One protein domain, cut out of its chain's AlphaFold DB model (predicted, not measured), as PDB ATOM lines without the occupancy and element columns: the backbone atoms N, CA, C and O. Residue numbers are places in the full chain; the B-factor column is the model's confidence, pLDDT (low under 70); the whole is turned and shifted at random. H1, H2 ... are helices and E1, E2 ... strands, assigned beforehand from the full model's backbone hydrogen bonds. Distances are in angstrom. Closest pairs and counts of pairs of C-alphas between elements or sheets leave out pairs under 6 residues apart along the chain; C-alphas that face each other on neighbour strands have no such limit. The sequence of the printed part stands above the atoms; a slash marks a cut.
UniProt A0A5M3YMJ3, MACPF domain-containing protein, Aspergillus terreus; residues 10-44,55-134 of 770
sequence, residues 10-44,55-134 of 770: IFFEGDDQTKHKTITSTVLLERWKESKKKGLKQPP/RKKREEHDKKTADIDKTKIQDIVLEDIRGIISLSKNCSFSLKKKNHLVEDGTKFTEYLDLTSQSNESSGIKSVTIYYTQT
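This is residues 10 to 44 and 55 to 134 of the 770 residues of the protein "MACPF domain-containing protein" of Aspergillus terreus (UniProt A0A5M3YMJ3). A small three-strand sheet with two short helices, H3 and H4, makes a head, and two long helices, H1 and H2, run from it as a loose arm, side by side and in opposite ways. H3 sits between the sheet and H1, while the loop of residues 119 to 124 sticks out. The printed part has 115 residues, with four named helices and three named strands in the order E1 H1 H2 H3 E2 H4 E3; the class is mixed, helices and strands. The sheet's order is E1 E3 E2, mixed: E1 and E3 parallel, E3 and E2 antiparallel. The whole is only just compact, close to loose, with a radius of gyration of the C-alphas of 15.9 A and spans of 51 by 37 by 21 A.

E1, residues 10 to 14, begins at C-alpha 10, (355.197, 273.132, 243.441), and is 13.3 A long. H1, residues 25 to 39, is 21.4 A long. H2, residues 55 to 70, begins at C-alpha 55, (331.517, 286.217, 273.840), and is 22.6 A long. H3 is residues 78 to 85, E2 residues 91 to 94 and H4 residues 108 to 114, with lengths of 10.5 A, 9.4 A and 9.8 A. E3, residues 126 to 133, is 23.8 A long and ends at C-alpha 133, (366.781, 289.199, 242.560).

E3 is the inner strand. E1 is parallel to it at 24 degrees, with N 11 and O 127 2.8 A apart, within hydrogen-bond range. E2 is antiparallel to E3 at 135 degrees, with N 94 and O 130 at 2.8 A. H3 only grazes the sheet with residues 78 to 85, H4 with residues 108 to 112. H1 is only just on the sheet, with 5 pairs of C-alphas within 10 A, and only grazes it with residues 25 to 28. Residues 28 to 32 of H1 touch H3, about perpendicular at 84 degrees; the closest C-alphas, of Arg 31 and Ile 84, are 6.7 A apart. Residues 33 to 37 of H1 touch residues 65 to 69 of H2 at a shallow tilt of 14 degrees, opposite ways; the closest C-alphas, of Lys 33 and Ile 68, are 6.3 A apart. H2 is not on the sheet. H3 and H4 are close but not clearly touching, with the C-alphas of Leu 78 and Phe 108 6.5 A apart. In H1, H2, H3 and H4 every O i to N i+4 pair is within hydrogen-bond range.

The two farthest C-alphas, of Arg 55 and Lys 98, are 51.3 A apart. Residues 45 to 54 are not printed, and C-alphas 44 and 55 are 8.3 A apart across the cut. The links E2 to H4 and H4 to E3 are long. Mean pLDDT of the printed part is 71.6; 38 residues are under 70, among them 14 to 21, 94 to 103 and 113 to 125.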
ATOM      1  N   ILE A  10     354.906 271.733 243.731       81.06
ATOM      2  CA  ILE A  10     355.197 273.132 243.441       81.06
ATOM      3  C   ILE A  10     356.712 273.308 243.504       81.06
ATOM      4  O   ILE A  10     357.332 273.118 244.552       81.06
ATOM      5  N   PHE A  11     357.303 273.646 242.367       82.38
ATOM      6  CA  PHE A  11     358.718 273.947 242.210       82.38
ATOM      7  C   PHE A  11     358.935 275.451 242.316       82.38
ATOM      8  O   PHE A  11     358.154 276.220 241.768       82.38
ATOM      9  N   PHE A  12     360.003 275.874 242.986       80.62
ATOM     10  CA  PHE A  12     360.394 277.282 243.040       80.62
ATOM     11  C   PHE A  12     361.725 277.450 242.324       80.62
ATOM     12  O   PHE A  12     362.719 276.819 242.700       80.62
ATOM     13  N   GLU A  13     361.745 278.290 241.296       73.12
ATOM     14  CA  GLU A  13     362.895 278.440 240.410       73.12
ATOM     15  C   GLU A  13     363.303 279.911 240.264       73.12
ATOM     16  O   GLU A  13     362.506 280.756 239.861       73.12
ATOM     17  N   GLY A  14     364.558 280.233 240.583       68.38
ATOM     18  CA  GLY A  14     365.041 281.611 240.573       68.38
ATOM     19  C   GLY A  14     366.560 281.740 240.608       68.38
ATOM     20  O   GLY A  14     367.277 280.744 240.614       68.38
ATOM     21  N   ASP A  15     367.042 282.986 240.599       57.00
ATOM     22  CA  ASP A  15     368.475 283.322 240.489       57.00
ATOM     23  C   ASP A  15     369.303 283.012 241.751       57.00
ATOM     24  O   ASP A  15     370.529 282.944 241.685       57.00
ATOM     25  N   ASP A  16     368.651 282.800 242.894       58.41
ATOM     26  CA  ASP A  16     369.317 282.384 244.126       58.41
ATOM     27  C   ASP A  16     369.444 280.852 244.157       58.41
ATOM     28  O   ASP A  16     368.505 280.135 244.507       58.41
ATOM     29  N   GLN A  17     370.613 280.334 243.768       49.03
ATOM     30  CA  GLN A  17     370.875 278.887 243.709       49.03
ATOM     31  C   GLN A  17     370.927 278.198 245.085       49.03
ATOM     32  O   GLN A  17     371.145 276.989 245.156       49.03
ATOM     33  N   THR A  18     370.725 278.915 246.196       47.59
ATOM     34  CA  THR A  18     370.933 278.334 247.531       47.59
ATOM     35  C   THR A  18     369.736 277.562 248.097       47.59
ATOM     36  O   THR A  18     369.901 276.875 249.106       47.59
ATOM     37  N   LYS A  19     368.534 277.611 247.491       53.75
ATOM     38  CA  LYS A  19     367.340 276.921 248.035       53.75
ATOM     39  C   LYS A  19     366.352 276.440 246.960       53.75
ATOM     40  O   LYS A  19     365.294 277.035 246.767       53.75
ATOM     41  N   HIS A  20     366.616 275.294 246.332       51.34
ATOM     42  CA  HIS A  20     365.565 274.545 245.630       51.34
ATOM     43  C   HIS A  20     364.658 273.841 246.655       51.34
ATOM     44  O   HIS A  20     364.967 272.752 247.131       51.34
ATOM     45  N   LYS A  21     363.543 274.475 247.036       64.38
ATOM     46  CA  LYS A  21     362.538 273.885 247.938       64.38
ATOM     47  C   LYS A  21     361.293 273.487 247.157       64.38
ATOM     48  O   LYS A  21     360.365 274.273 247.077       64.38
ATOM     49  N   THR A  22     361.225 272.279 246.615       74.00
ATOM     50  CA  THR A  22     359.934 271.745 246.154       74.00
ATOM     51  C   THR A  22     359.011 271.540 247.361       74.00
ATOM     52  O   THR A  22     359.443 271.018 248.389       74.00
ATOM     53  N   ILE A  23     357.744 271.940 247.257       80.81
ATOM     54  CA  ILE A  23     356.708 271.678 248.271       80.81
ATOM     55  C   ILE A  23     355.479 271.096 247.580       80.81
ATOM     56  O   ILE A  23     355.162 271.470 246.457       80.81
ATOM     57  N   THR A  24     354.770 270.169 248.211       81.12
ATOM     58  CA  THR A  24     353.480 269.718 247.679       81.12
ATOM     59  C   THR A  24     352.387 270.729 248.008       81.12
ATOM     60  O   THR A  24     352.431 271.403 249.038       81.12
ATOM     61  N   SER A  25     351.379 270.821 247.141       78.19
ATOM     62  CA  SER A  25     350.233 271.717 247.326       78.19
ATOM     63  C   SER A  25     349.510 271.502 248.666       78.19
ATOM     64  O   SER A  25     349.108 272.462 249.317       78.19
ATOM     65  N   THR A  26     349.423 270.256 249.135       79.88
ATOM     66  CA  THR A  26     348.857 269.912 250.448       79.88
ATOM     67  C   THR A  26     349.675 270.491 251.603       79.88
ATOM     68  O   THR A  26     349.116 271.149 252.476       79.88
ATOM     69  N   VAL A  27     351.002 270.340 251.566       82.06
ATOM     70  CA  VAL A  27     351.904 270.845 252.614       82.06
ATOM     71  C   VAL A  27     351.952 272.377 252.614       82.06
ATOM     72  O   VAL A  27     352.055 272.989 253.676       82.06
ATOM     73  N   LEU A  28     351.849 273.021 251.446       82.06
ATOM     74  CA  LEU A  28     351.752 274.481 251.364       82.06
ATOM     75  C   LEU A  28     350.474 274.994 252.046       82.06
ATOM     76  O   LEU A  28     350.543 275.929 252.842       82.06
ATOM     77  N   LEU A  29     349.329 274.359 251.770       82.44
ATOM     78  CA  LEU A  29     348.044 274.729 252.361       82.44
ATOM     79  C   LEU A  29     348.026 274.507 253.881       82.44
ATOM     80  O   LEU A  29     347.536 275.365 254.612       82.44
ATOM     81  N   GLU A  30     348.592 273.403 254.373       83.50
ATOM     82  CA  GLU A  30     348.716 273.138 255.815       83.50
ATOM     83  C   GLU A  30     349.569 274.199 256.518       83.50
ATOM     84  O   GLU A  30     349.129 274.793 257.503       83.50
ATOM     85  N   ARG A  31     350.746 274.526 255.967       84.19
ATOM     86  CA  ARG A  31     351.626 275.564 256.533       84.19
ATOM     87  C   ARG A  31     350.995 276.950 256.506       84.19
ATOM     88  O   ARG A  31     351.192 277.727 257.439       84.19
ATOM     89  N   TRP A  32     350.228 277.260 255.463       87.69
ATOM     90  CA  TRP A  32     349.463 278.501 255.392       87.69
ATOM     91  C   TRP A  32     348.412 278.573 256.505       87.69
ATOM     92  O   TRP A  32     348.371 279.555 257.250       87.69
ATOM     93  N   LYS A  33     347.622 277.503 256.682       85.81
ATOM     94  CA  LYS A  33     346.608 277.412 257.744       85.81
ATOM     95  C   LYS A  33     347.235 277.549 259.130       85.81
ATOM     96  O   LYS A  33     346.738 278.323 259.945       85.81
ATOM     97  N   GLU A  34     348.348 276.866 259.390       83.25
ATOM     98  CA  GLU A  34     349.089 276.996 260.650       83.25
ATOM     99  C   GLU A  34     349.602 278.423 260.881       83.25
ATOM    100  O   GLU A  34     349.488 278.945 261.990       83.25
ATOM    101  N   SER A  35     350.140 279.074 259.846       82.62
ATOM    102  CA  SER A  35     350.638 280.449 259.942       82.62
ATOM    103  C   SER A  35     349.521 281.440 260.274       82.62
ATOM    104  O   SER A  35     349.704 282.305 261.129       82.62
ATOM    105  N   LYS A  36     348.346 281.312 259.642       84.12
ATOM    106  CA  LYS A  36     347.194 282.186 259.922       84.12
ATOM    107  C   LYS A  36     346.585 281.909 261.299       84.12
ATOM    108  O   LYS A  36     346.260 282.858 262.007       84.12
ATOM    109  N   LYS A  37     346.519 280.640 261.728       82.81
ATOM    110  CA  LYS A  37     346.061 280.257 263.078       82.81
ATOM    111  C   LYS A  37     346.992 280.758 264.184       82.81
ATOM    112  O   LYS A  37     346.507 281.207 265.212       82.81
ATOM    113  N   LYS A  38     348.312 280.770 263.967       79.25
ATOM    114  CA  LYS A  38     349.278 281.368 264.912       79.25
ATOM    115  C   LYS A  38     349.166 282.893 265.022       79.25
ATOM    116  O   LYS A  38     349.548 283.447 266.047       79.25
ATOM    117  N   GLY A  39     348.669 283.567 263.981       68.06
ATOM    118  CA  GLY A  39     348.431 285.013 263.977       68.06
ATOM    119  C   GLY A  39     347.118 285.445 264.646       68.06
ATOM    120  O   GLY A  39     346.948 286.630 264.930       68.06
ATOM    121  N   LEU A  40     346.194 284.512 264.909       77.81
ATOM    122  CA  LEU A  40     344.971 284.780 265.666       77.81
ATOM    123  C   LEU A  40     345.308 284.913 267.156       77.81
ATOM    124  O   LEU A  40     345.950 284.045 267.749       77.81
ATOM    125  N   LYS A  41     344.877 286.017 267.777       71.19
ATOM    126  CA  LYS A  41     344.968 286.179 269.235       71.19
ATOM    127  C   LYS A  41     344.119 285.094 269.898       71.19
ATOM    128  O   LYS A  41     342.988 284.886 269.466       71.19
ATOM    129  N   GLN A  42     344.659 284.438 270.929       70.44
ATOM    130  CA  GLN A  42     343.930 283.396 271.653       70.44
ATOM    131  C   GLN A  42     342.575 283.929 272.140       70.44
ATOM    132  O   GLN A  42     342.518 285.067 272.622       70.44
ATOM    133  N   PRO A  43     341.497 283.137 272.010       70.88
ATOM    134  CA  PRO A  43     340.200 283.546 272.511       70.88
ATOM    135  C   PRO A  43     340.261 283.676 274.041       70.88
ATOM    136  O   PRO A  43     341.029 282.952 274.686       70.88
ATOM    137  N   PRO A  44     339.476 284.591 274.635       70.44
ATOM    138  CA  PRO A  44     339.372 284.679 276.085       70.44
ATOM    139  C   PRO A  44     338.934 283.320 276.673       70.44
ATOM    140  O   PRO A  44     338.155 282.598 276.041       70.44
ATOM    141  N   ARG A  55     332.283 287.147 274.672       77.75
ATOM    142  CA  ARG A  55     331.517 286.217 273.840       77.75
ATOM    143  C   ARG A  55     331.563 286.595 272.356       77.75
ATOM    144  O   ARG A  55     331.840 285.739 271.517       77.75
ATOM    145  N   LYS A  56     331.368 287.875 272.010       79.62
ATOM    146  CA  LYS A  56     331.486 288.356 270.617       79.62
ATOM    147  C   LYS A  56     332.893 288.167 270.048       79.62
ATOM    148  O   LYS A  56     333.032 287.745 268.902       79.62
ATOM    149  N   LYS A  57     333.939 288.443 270.835       79.88
ATOM    150  CA  LYS A  57     335.338 288.225 270.417       79.88
ATOM    151  C   LYS A  57     335.624 286.742 270.165       79.88
ATOM    152  O   LYS A  57     336.367 286.421 269.238       79.88
ATOM    153  N   ARG A  58     335.019 285.844 270.949       79.00
ATOM    154  CA  ARG A  58     335.128 284.393 270.768       79.00
ATOM    155  C   ARG A  58     334.371 283.900 269.532       79.00
ATOM    156  O   ARG A  58     334.951 283.182 268.724       79.00
ATOM    157  N   GLU A  59     333.143 284.366 269.313       80.56
ATOM    158  CA  GLU A  59     332.369 284.066 268.098       80.56
ATOM    159  C   GLU A  59     333.080 284.576 266.823       80.56
ATOM    160  O   GLU A  59     333.120 283.885 265.802       80.56
ATOM    161  N   GLU A  60     333.714 285.755 266.875       79.50
ATOM    162  CA  GLU A  60     334.516 286.294 265.768       79.50
ATOM    163  C   GLU A  60     335.802 285.481 265.526       79.50
ATOM    164  O   GLU A  60     336.179 285.235 264.375       79.50
ATOM    165  N   HIS A  61     336.465 285.028 266.596       81.06
ATOM    166  CA  HIS A  61     337.618 284.131 266.519       81.06
ATOM    167  C   HIS A  61     337.247 282.785 265.872       81.06
ATOM    168  O   HIS A  61     337.945 282.318 264.965       81.06
ATOM    169  N   ASP A  62     336.130 282.185 266.280       78.62
ATOM    170  CA  ASP A  62     335.665 280.897 265.761       78.62
ATOM    171  C   ASP A  62     335.234 281.008 264.293       78.62
ATOM    172  O   ASP A  62     335.570 280.142 263.479       78.62
ATOM    173  N   LYS A  63     334.602 282.127 263.910       81.31
ATOM    174  CA  LYS A  63     334.277 282.429 262.511       81.31
ATOM    175  C   LYS A  63     335.533 282.574 261.645       81.31
ATOM    176  O   LYS A  63     335.623 281.934 260.601       81.31
ATOM    177  N   LYS A  64     336.536 283.342 262.093       78.94
ATOM    178  CA  LYS A  64     337.820 283.493 261.377       78.94
ATOM    179  C   LYS A  64     338.565 282.164 261.249       78.94
ATOM    180  O   LYS A  64     339.146 281.881 260.205       78.94
ATOM    181  N   THR A  65     338.518 281.328 262.285       77.50
ATOM    182  CA  THR A  65     339.131 279.992 262.269       77.50
ATOM    183  C   THR A  65     338.429 279.070 261.267       77.50
ATOM    184  O   THR A  65     339.099 278.390 260.487       77.50
ATOM    185  N   ALA A  66     337.094 279.102 261.218       77.88
ATOM    186  CA  ALA A  66     336.306 278.342 260.250       77.88
ATOM    187  C   ALA A  66     336.547 278.796 258.796       77.88
ATOM    188  O   ALA A  66     336.602 277.955 257.896       77.88
ATOM    189  N   ASP A  67     336.733 280.098 258.558       76.31
ATOM    190  CA  ASP A  67     337.039 280.641 257.228       76.31
ATOM    191  C   ASP A  67     338.446 280.230 256.748       76.31
ATOM    192  O   ASP A  67     338.620 279.826 255.592       76.31
ATOM    193  N   ILE A  68     339.444 280.214 257.645       82.25
ATOM    194  CA  ILE A  68     340.790 279.684 257.347       82.25
ATOM    195  C   ILE A  68     340.712 278.206 256.943       82.25
ATOM    196  O   ILE A  68     341.360 277.784 255.982       82.25
ATOM    197  N   ASP A  69     339.901 277.405 257.636       78.50
ATOM    198  CA  ASP A  69     339.786 275.976 257.344       78.50
ATOM    199  C   ASP A  69     339.075 275.682 256.014       78.50
ATOM    200  O   ASP A  69     339.425 274.698 255.348       78.50
ATOM    201  N   LYS A  70     338.164 276.563 255.578       81.69
ATOM    202  CA  LYS A  70     337.475 276.487 254.277       81.69
ATOM    203  C   LYS A  70     338.299 277.008 253.096       81.69
ATOM    204  O   LYS A  70     337.966 276.686 251.954       81.69
ATOM    205  N   THR A  71     339.349 277.791 253.347       78.00
ATOM    206  CA  THR A  71     340.174 278.392 252.289       78.00
ATOM    207  C   THR A  71     340.868 277.311 251.453       78.00
ATOM    208  O   THR A  71     341.460 276.367 251.990       78.00
ATOM    209  N   LYS A  72     340.799 277.445 250.123       81.75
ATOM    210  CA  LYS A  72     341.469 276.547 249.176       81.75
ATOM    211  C   LYS A  72     342.834 277.115 248.800       81.75
ATOM    212  O   LYS A  72     343.050 278.317 248.839       81.75
ATOM    213  N   ILE A  73     343.746 276.248 248.353       78.12
ATOM    214  CA  ILE A  73     345.086 276.671 247.901       78.12
ATOM    215  C   ILE A  73     345.039 277.744 246.802       78.12
ATOM    216  O   ILE A  73     345.915 278.593 246.713       78.12
ATOM    217  N   GLN A  74     343.987 277.704 245.993       78.75
ATOM    218  CA  GLN A  74     343.688 278.631 244.910       78.75
ATOM    219  C   GLN A  74     343.564 280.092 245.373       78.75
ATOM    220  O   GLN A  74     343.943 281.002 244.641       78.75
ATOM    221  N   ASP A  75     343.098 280.298 246.603       78.62
ATOM    222  CA  ASP A  75     342.795 281.615 247.163       78.62
ATOM    223  C   ASP A  75     343.968 282.223 247.949       78.62
ATOM    224  O   ASP A  75     343.867 283.350 248.432       78.62
ATOM    225  N   ILE A  76     345.083 281.494 248.087       83.69
ATOM    226  CA  ILE A  76     346.282 281.965 248.794       83.69
ATOM    227  C   ILE A  76     346.991 283.036 247.953       83.69
ATOM    228  O   ILE A  76     347.178 282.853 246.754       83.69
ATOM    229  N   VAL A  77     347.430 284.129 248.579       84.50
ATOM    230  CA  VAL A  77     348.223 285.184 247.923       84.50
ATOM    231  C   VAL A  77     349.723 284.876 247.939       84.50
ATOM    232  O   VAL A  77     350.224 284.206 248.848       84.50
ATOM    233  N   LEU A  78     350.462 285.374 246.946       80.88
ATOM    234  CA  LEU A  78     351.900 285.113 246.806       80.88
ATOM    235  C   LEU A  78     352.731 285.614 248.006       80.88
ATOM    236  O   LEU A  78     353.725 284.978 248.361       80.88
ATOM    237  N   GLU A  79     352.309 286.686 248.682       82.69
ATOM    238  CA  GLU A  79     352.932 287.207 249.907       82.69
ATOM    239  C   GLU A  79     352.992 286.149 251.016       82.69
ATOM    240  O   GLU A  79     354.024 285.932 251.659       82.69
ATOM    241  N   ASP A  80     351.890 285.426 251.207       84.00
ATOM    242  CA  ASP A  80     351.825 284.375 252.211       84.00
ATOM    243  C   ASP A  80     352.720 283.189 251.814       84.00
ATOM    244  O   ASP A  80     353.398 282.597 252.658       84.00
ATOM    245  N   ILE A  81     352.789 282.874 250.515       83.88
ATOM    246  CA  ILE A  81     353.681 281.836 249.982       83.88
ATOM    247  C   ILE A  81     355.147 282.213 250.230       83.88
ATOM    248  O   ILE A  81     355.916 281.362 250.686       83.88
ATOM    249  N   ARG A  82     355.532 283.480 250.013       84.38
ATOM    250  CA  ARG A  82     356.872 284.020 250.318       84.38
ATOM    251  C   ARG A  82     357.252 283.780 251.776       84.38
ATOM    252  O   ARG A  82     358.363 283.308 252.037       84.38
ATOM    253  N   GLY A  83     356.337 284.068 252.704       79.38
ATOM    254  CA  GLY A  83     356.529 283.823 254.134       79.38
ATOM    255  C   GLY A  83     356.793 282.346 254.446       79.38
ATOM    256  O   GLY A  83     357.761 282.019 255.136       79.38
ATOM    257  N   ILE A  84     355.998 281.444 253.862       81.81
ATOM    258  CA  ILE A  84     356.092 279.990 254.087       81.81
ATOM    259  C   ILE A  84     357.405 279.396 253.555       81.81
ATOM    260  O   ILE A  84     357.995 278.513 254.186       81.81
ATOM    261  N   ILE A  85     357.887 279.861 252.399       78.12
ATOM    262  CA  ILE A  85     359.136 279.356 251.801       78.12
ATOM    263  C   ILE A  85     360.387 280.084 252.315       78.12
ATOM    264  O   ILE A  85     361.508 279.596 252.111       78.12
ATOM    265  N   SER A  86     360.190 281.190 253.042       77.94
ATOM    266  CA  SER A  86     361.230 282.100 253.531       77.94
ATOM    267  C   SER A  86     362.053 282.712 252.391       77.94
ATOM    268  O   SER A  86     363.287 282.729 252.440       77.94
ATOM    269  N   LEU A  87     361.367 283.165 251.338       75.62
ATOM    270  CA  LEU A  87     361.994 283.838 250.199       75.62
ATOM    271  C   LEU A  87     362.417 285.261 250.601       75.62
ATOM    272  O   LEU A  87     361.653 285.986 251.238       75.62
ATOM    273  N   SER A  88     363.643 285.654 250.238       73.81
ATOM    274  CA  SER A  88     364.215 286.965 250.579       73.81
ATOM    275  C   SER A  88     363.324 288.120 250.113       73.81
ATOM    276  O   SER A  88     362.751 288.065 249.025       73.81
ATOM    277  N   LYS A  89     363.259 289.202 250.902       70.00
ATOM    278  CA  LYS A  89     362.567 290.448 250.516       70.00
ATOM    279  C   LYS A  89     363.178 291.109 249.274       70.00
ATOM    280  O   LYS A  89     362.494 291.854 248.589       70.00
ATOM    281  N   ASN A  90     364.436 290.795 248.962       65.56
ATOM    282  CA  ASN A  90     365.132 291.299 247.773       65.56
ATOM    283  C   ASN A  90     364.840 290.458 246.513       65.56
ATOM    284  O   ASN A  90     365.428 290.697 245.459       65.56
ATOM    285  N   CYS A  91     363.974 289.446 246.625       67.19
ATOM    286  CA  CYS A  91     363.500 288.651 245.501       67.19
ATOM    287  C   CYS A  91     362.054 289.022 245.170       67.19
ATOM    288  O   CYS A  91     361.227 289.150 246.068       67.19
ATOM    289  N   SER A  92     361.713 289.103 243.894       71.62
ATOM    290  CA  SER A  92     360.342 289.336 243.425       71.62
ATOM    291  C   SER A  92     359.855 288.117 242.642       71.62
ATOM    292  O   SER A  92     360.636 287.541 241.880       71.62
ATOM    293  N   PHE A  93     358.598 287.700 242.847       73.31
ATOM    294  CA  PHE A  93     357.987 286.617 242.064       73.31
ATOM    295  C   PHE A  93     357.941 286.994 240.590       73.31
ATOM    296  O   PHE A  93     357.872 288.176 240.271       73.31
ATOM    297  N   SER A  94     357.996 286.012 239.692       63.84
ATOM    298  CA  SER A  94     357.961 286.262 238.258       63.84
ATOM    299  C   SER A  94     357.152 285.244 237.462       63.84
ATOM    300  O   SER A  94     356.898 284.139 237.931       63.84
ATOM    301  N   LEU A  95     356.736 285.600 236.242       57.28
ATOM    302  CA  LEU A  95     355.941 284.703 235.386       57.28
ATOM    303  C   LEU A  95     356.787 283.663 234.624       57.28
ATOM    304  O   LEU A  95     356.289 282.593 234.292       57.28
ATOM    305  N   LYS A  96     358.069 283.950 234.347       61.53
ATOM    306  CA  LYS A  96     359.056 283.024 233.741       61.53
ATOM    307  C   LYS A  96     360.472 283.332 234.247       61.53
ATOM    308  O   LYS A  96     360.672 284.363 234.901       61.53
ATOM    309  N   LYS A  97     361.453 282.470 233.919       50.72
ATOM    310  CA  LYS A  97     362.898 282.723 234.095       50.72
ATOM    311  C   LYS A  97     363.273 284.061 233.441       50.72
ATOM    312  O   LYS A  97     363.541 284.108 232.246       50.72
ATOM    313  N   LYS A  98     363.306 285.113 234.268       48.28
ATOM    314  CA  LYS A  98     363.790 286.474 233.987       48.28
ATOM    315  C   LYS A  98     362.919 287.289 233.034       48.28
ATOM    316  O   LYS A  98     363.149 287.238 231.834       48.28
ATOM    317  N   ASN A  99     361.963 288.054 233.584       48.34
ATOM    318  CA  ASN A  99     361.715 289.473 233.218       48.34
ATOM    319  C   ASN A  99     360.310 290.024 233.556       48.34
ATOM    320  O   ASN A  99     360.060 291.186 233.254       48.34
ATOM    321  N   HIS A 100     359.402 289.272 234.195       50.59
ATOM    322  CA  HIS A 100     358.054 289.784 234.537       50.59
ATOM    323  C   HIS A 100     357.777 289.599 236.005       50.59
ATOM    324  O   HIS A 100     357.539 288.463 236.395       50.59
ATOM    325  N   LEU A 101     357.852 290.673 236.792       55.91
ATOM    326  CA  LEU A 101     357.569 290.613 238.219       55.91
ATOM    327  C   LEU A 101     356.062 290.493 238.457       55.91
ATOM    328  O   LEU A 101     355.271 291.074 237.721       55.91
ATOM    329  N   VAL A 102     355.685 289.728 239.473       56.50
ATOM    330  CA  VAL A 102     354.308 289.601 239.946       56.50
ATOM    331  C   VAL A 102     354.238 290.200 241.339       56.50
ATOM    332  O   VAL A 102     355.137 289.972 242.154       56.50
ATOM    333  N   GLU A 103     353.193 290.982 241.588       66.56
ATOM    334  CA  GLU A 103     352.955 291.570 242.898       66.56
ATOM    335  C   GLU A 103     352.658 290.492 243.943       66.56
ATOM    336  O   GLU A 103     352.018 289.473 243.680       66.56
ATOM    337  N   ASP A 104     353.096 290.739 245.173       70.00
ATOM    338  CA  ASP A 104     352.896 289.808 246.283       70.00
ATOM    339  C   ASP A 104     351.396 289.625 246.626       70.00
ATOM    340  O   ASP A 104     350.998 288.577 247.134       70.00
ATOM    341  N   GLY A 105     350.538 290.594 246.282       73.69
ATOM    342  CA  GLY A 105     349.086 290.522 246.489       73.69
ATOM    343  C   GLY A 105     348.325 289.614 245.512       73.69
ATOM    344  O   GLY A 105     347.141 289.354 245.731       73.69
ATOM    345  N   THR A 106     348.969 289.120 244.447       70.94
ATOM    346  CA  THR A 106     348.325 288.266 243.437       70.94
ATOM    347  C   THR A 106     347.901 286.925 244.038       70.94
ATOM    348  O   THR A 106     348.650 286.300 244.796       70.94
ATOM    349  N   LYS A 107     346.692 286.459 243.700       81.06
ATOM    350  CA  LYS A 107     346.196 285.144 244.137       81.06
ATOM    351  C   LYS A 107     346.873 284.015 243.368       81.06
ATOM    352  O   LYS A 107     347.267 284.168 242.215       81.06
ATOM    353  N   PHE A 108     346.961 282.844 243.987       76.75
ATOM    354  CA  PHE A 108     347.624 281.694 243.388       76.75
ATOM    355  C   PHE A 108     346.942 281.221 242.093       76.75
ATOM    356  O   PHE A 108     347.641 280.874 241.147       76.75
ATOM    357  N   THR A 109     345.608 281.256 241.999       76.88
ATOM    358  CA  THR A 109     344.885 280.983 240.735       76.88
ATOM    359  C   THR A 109     345.246 281.948 239.626       76.88
ATOM    360  O   THR A 109     345.610 281.521 238.539       76.88
ATOM    361  N   GLU A 110     345.209 283.240 239.928       66.94
ATOM    362  CA  GLU A 110     345.539 284.296 238.977       66.94
ATOM    363  C   GLU A 110     346.985 284.152 238.487       66.94
ATOM    364  O   GLU A 110     347.257 284.254 237.295       66.94
ATOM    365  N   TYR A 111     347.916 283.792 239.374       70.31
ATOM    366  CA  TYR A 111     349.291 283.473 238.993       70.31
ATOM    367  C   TYR A 111     349.392 282.261 238.045       70.31
ATOM    368  O   TYR A 111     350.180 282.270 237.092       70.31
ATOM    369  N   LEU A 112     348.608 281.204 238.277       72.31
ATOM    370  CA  LEU A 112     348.572 280.034 237.393       72.31
ATOM    371  C   LEU A 112     348.013 280.380 236.010       72.31
ATOM    372  O   LEU A 112     348.580 279.944 235.007       72.31
ATOM    373  N   ASP A 113     346.968 281.203 235.958       66.62
ATOM    374  CA  ASP A 113     346.372 281.684 234.711       66.62
ATOM    375  C   ASP A 113     347.362 282.564 233.934       66.62
ATOM    376  O   ASP A 113     347.605 282.343 232.744       66.62
ATOM    377  N   LEU A 114     348.043 283.486 234.625       55.56
ATOM    378  CA  LEU A 114     349.069 284.360 234.044       55.56
ATOM    379  C   LEU A 114     350.288 283.595 233.512       55.56
ATOM    380  O   LEU A 114     350.954 284.045 232.579       55.56
ATOM    381  N   THR A 115     350.602 282.437 234.093       61.03
ATOM    382  CA  THR A 115     351.690 281.573 233.613       61.03
ATOM    383  C   THR A 115     351.232 280.528 232.597       61.03
ATOM    384  O   THR A 115     352.067 279.758 232.113       61.03
ATOM    385  N   SER A 116     349.940 280.518 232.245       61.44
ATOM    386  CA  SER A 116     349.308 279.499 231.395       61.44
ATOM    387  C   SER A 116     349.561 278.073 231.906       61.44
ATOM    388  O   SER A 116     349.713 277.133 231.128       61.44
ATOM    389  N   GLN A 117     349.662 277.926 233.232       65.38
ATOM    390  CA  GLN A 117     349.794 276.642 233.925       65.38
ATOM    391  C   GLN A 117     348.427 276.071 234.334       65.38
ATOM    392  O   GLN A 117     348.361 274.981 234.906       65.38
ATOM    393  N   SER A 118     347.336 276.774 234.016       55.47
ATOM    394  CA  SER A 118     345.973 276.256 234.049       55.47
ATOM    395  C   SER A 118     345.560 275.756 232.661       55.47
ATOM    396  O   SER A 118     345.698 276.463 231.667       55.47
ATOM    397  N   ASN A 119     345.082 274.507 232.580       44.03
ATOM    398  CA  ASN A 119     343.838 274.207 231.873       44.03
ATOM    399  C   ASN A 119     343.324 272.787 232.123       44.03
ATOM    400  O   ASN A 119     344.044 271.852 232.474       44.03
ATOM    401  N   GLU A 120     342.009 272.720 231.986       44.88
ATOM    402  CA  GLU A 120     341.075 271.672 232.346       44.88
ATOM    403  C   GLU A 120     341.386 270.310 231.698       44.88
ATOM    404  O   GLU A 120     341.874 270.225 230.574       44.88
ATOM    405  N   SER A 121     341.005 269.240 232.409       41.72
ATOM    406  CA  SER A 121     340.807 267.850 231.941       41.72
ATOM    407  C   SER A 121     341.931 266.793 232.016       41.72
ATOM    408  O   SER A 121     341.727 265.686 231.529       41.72
ATOM    409  N   SER A 122     343.041 266.990 232.743       42.12
ATOM    410  CA  SER A 122     343.776 265.856 233.363       42.12
ATOM    411  C   SER A 122     344.745 266.319 234.462       42.12
ATOM    412  O   SER A 122     345.359 267.371 234.364       42.12
ATOM    413  N   GLY A 123     344.838 265.556 235.559       53.47
ATOM    414  CA  GLY A 123     345.455 265.983 236.824       53.47
ATOM    415  C   GLY A 123     346.859 266.596 236.712       53.47
ATOM    416  O   GLY A 123     347.803 265.932 236.281       53.47
ATOM    417  N   ILE A 124     346.989 267.840 237.185       57.22
ATOM    418  CA  ILE A 124     348.254 268.573 237.319       57.22
ATOM    419  C   ILE A 124     349.220 267.736 238.168       57.22
ATOM    420  O   ILE A 124     348.933 267.426 239.322       57.22
ATOM    421  N   LYS A 125     350.371 267.353 237.603       62.25
ATOM    422  CA  LYS A 125     351.434 266.648 238.343       62.25
ATOM    423  C   LYS A 125     352.386 267.626 239.038       62.25
ATOM    424  O   LYS A 125     352.872 267.332 240.132       62.25
ATOM    425  N   SER A 126     352.611 268.801 238.444       71.62
ATOM    426  CA  SER A 126     353.494 269.831 238.991       71.62
ATOM    427  C   SER A 126     353.230 271.240 238.450       71.62
ATOM    428  O   SER A 126     352.818 271.383 237.305       71.62
ATOM    429  N   VAL A 127     353.553 272.254 239.252       75.88
ATOM    430  CA  VAL A 127     353.494 273.698 238.980       75.88
ATOM    431  C   VAL A 127     354.862 274.307 239.290       75.88
ATOM    432  O   VAL A 127     355.497 273.891 240.253       75.88
ATOM    433  N   THR A 128     355.310 275.306 238.529       79.69
ATOM    434  CA  THR A 128     356.544 276.058 238.828       79.69
ATOM    435  C   THR A 128     356.238 277.526 239.120       79.69
ATOM    436  O   THR A 128     355.577 278.190 238.327       79.69
ATOM    437  N   ILE A 129     356.736 278.032 240.249       80.44
ATOM    438  CA  ILE A 129     356.710 279.440 240.651       80.44
ATOM    439  C   ILE A 129     358.108 280.027 240.431       80.44
ATOM    440  O   ILE A 129     359.086 279.555 241.016       80.44
ATOM    441  N   TYR A 130     358.213 281.067 239.608       78.75
ATOM    442  CA  TYR A 130     359.488 281.726 239.320       78.75
ATOM    443  C   TYR A 130     359.741 282.926 240.248       78.75
ATOM    444  O   TYR A 130     358.792 283.556 240.715       78.75
ATOM    445  N   TYR A 131     361.008 283.258 240.521       76.00
ATOM    446  CA  TYR A 131     361.406 284.474 241.252       76.00
ATOM    447  C   TYR A 131     362.799 284.993 240.835       76.00
ATOM    448  O   TYR A 131     363.643 284.228 240.373       76.00
ATOM    449  N   THR A 132     363.079 286.293 240.997       68.50
ATOM    450  CA  THR A 132     364.357 286.927 240.579       68.50
ATOM    451  C   THR A 132     364.864 287.947 241.606       68.50
ATOM    452  O   THR A 132     364.050 288.539 242.314       68.50
ATOM    453  N   GLN A 133     366.185 288.162 241.698       64.81
ATOM    454  CA  GLN A 133     366.781 289.199 242.560       64.81
ATOM    455  C   GLN A 133     366.720 290.577 241.888       64.81
ATOM    456  O   GLN A 133     367.166 290.739 240.750       64.81
ATOM    457  N   THR A 134     366.234 291.598 242.595       52.97
ATOM    458  CA  THR A 134     366.225 292.978 242.094       52.97
ATOM    459  C   THR A 134     367.600 293.630 242.291       52.97
ATOM    460  O   THR A 134     368.062 293.828 243.413       52.97
TER     461      THR A 134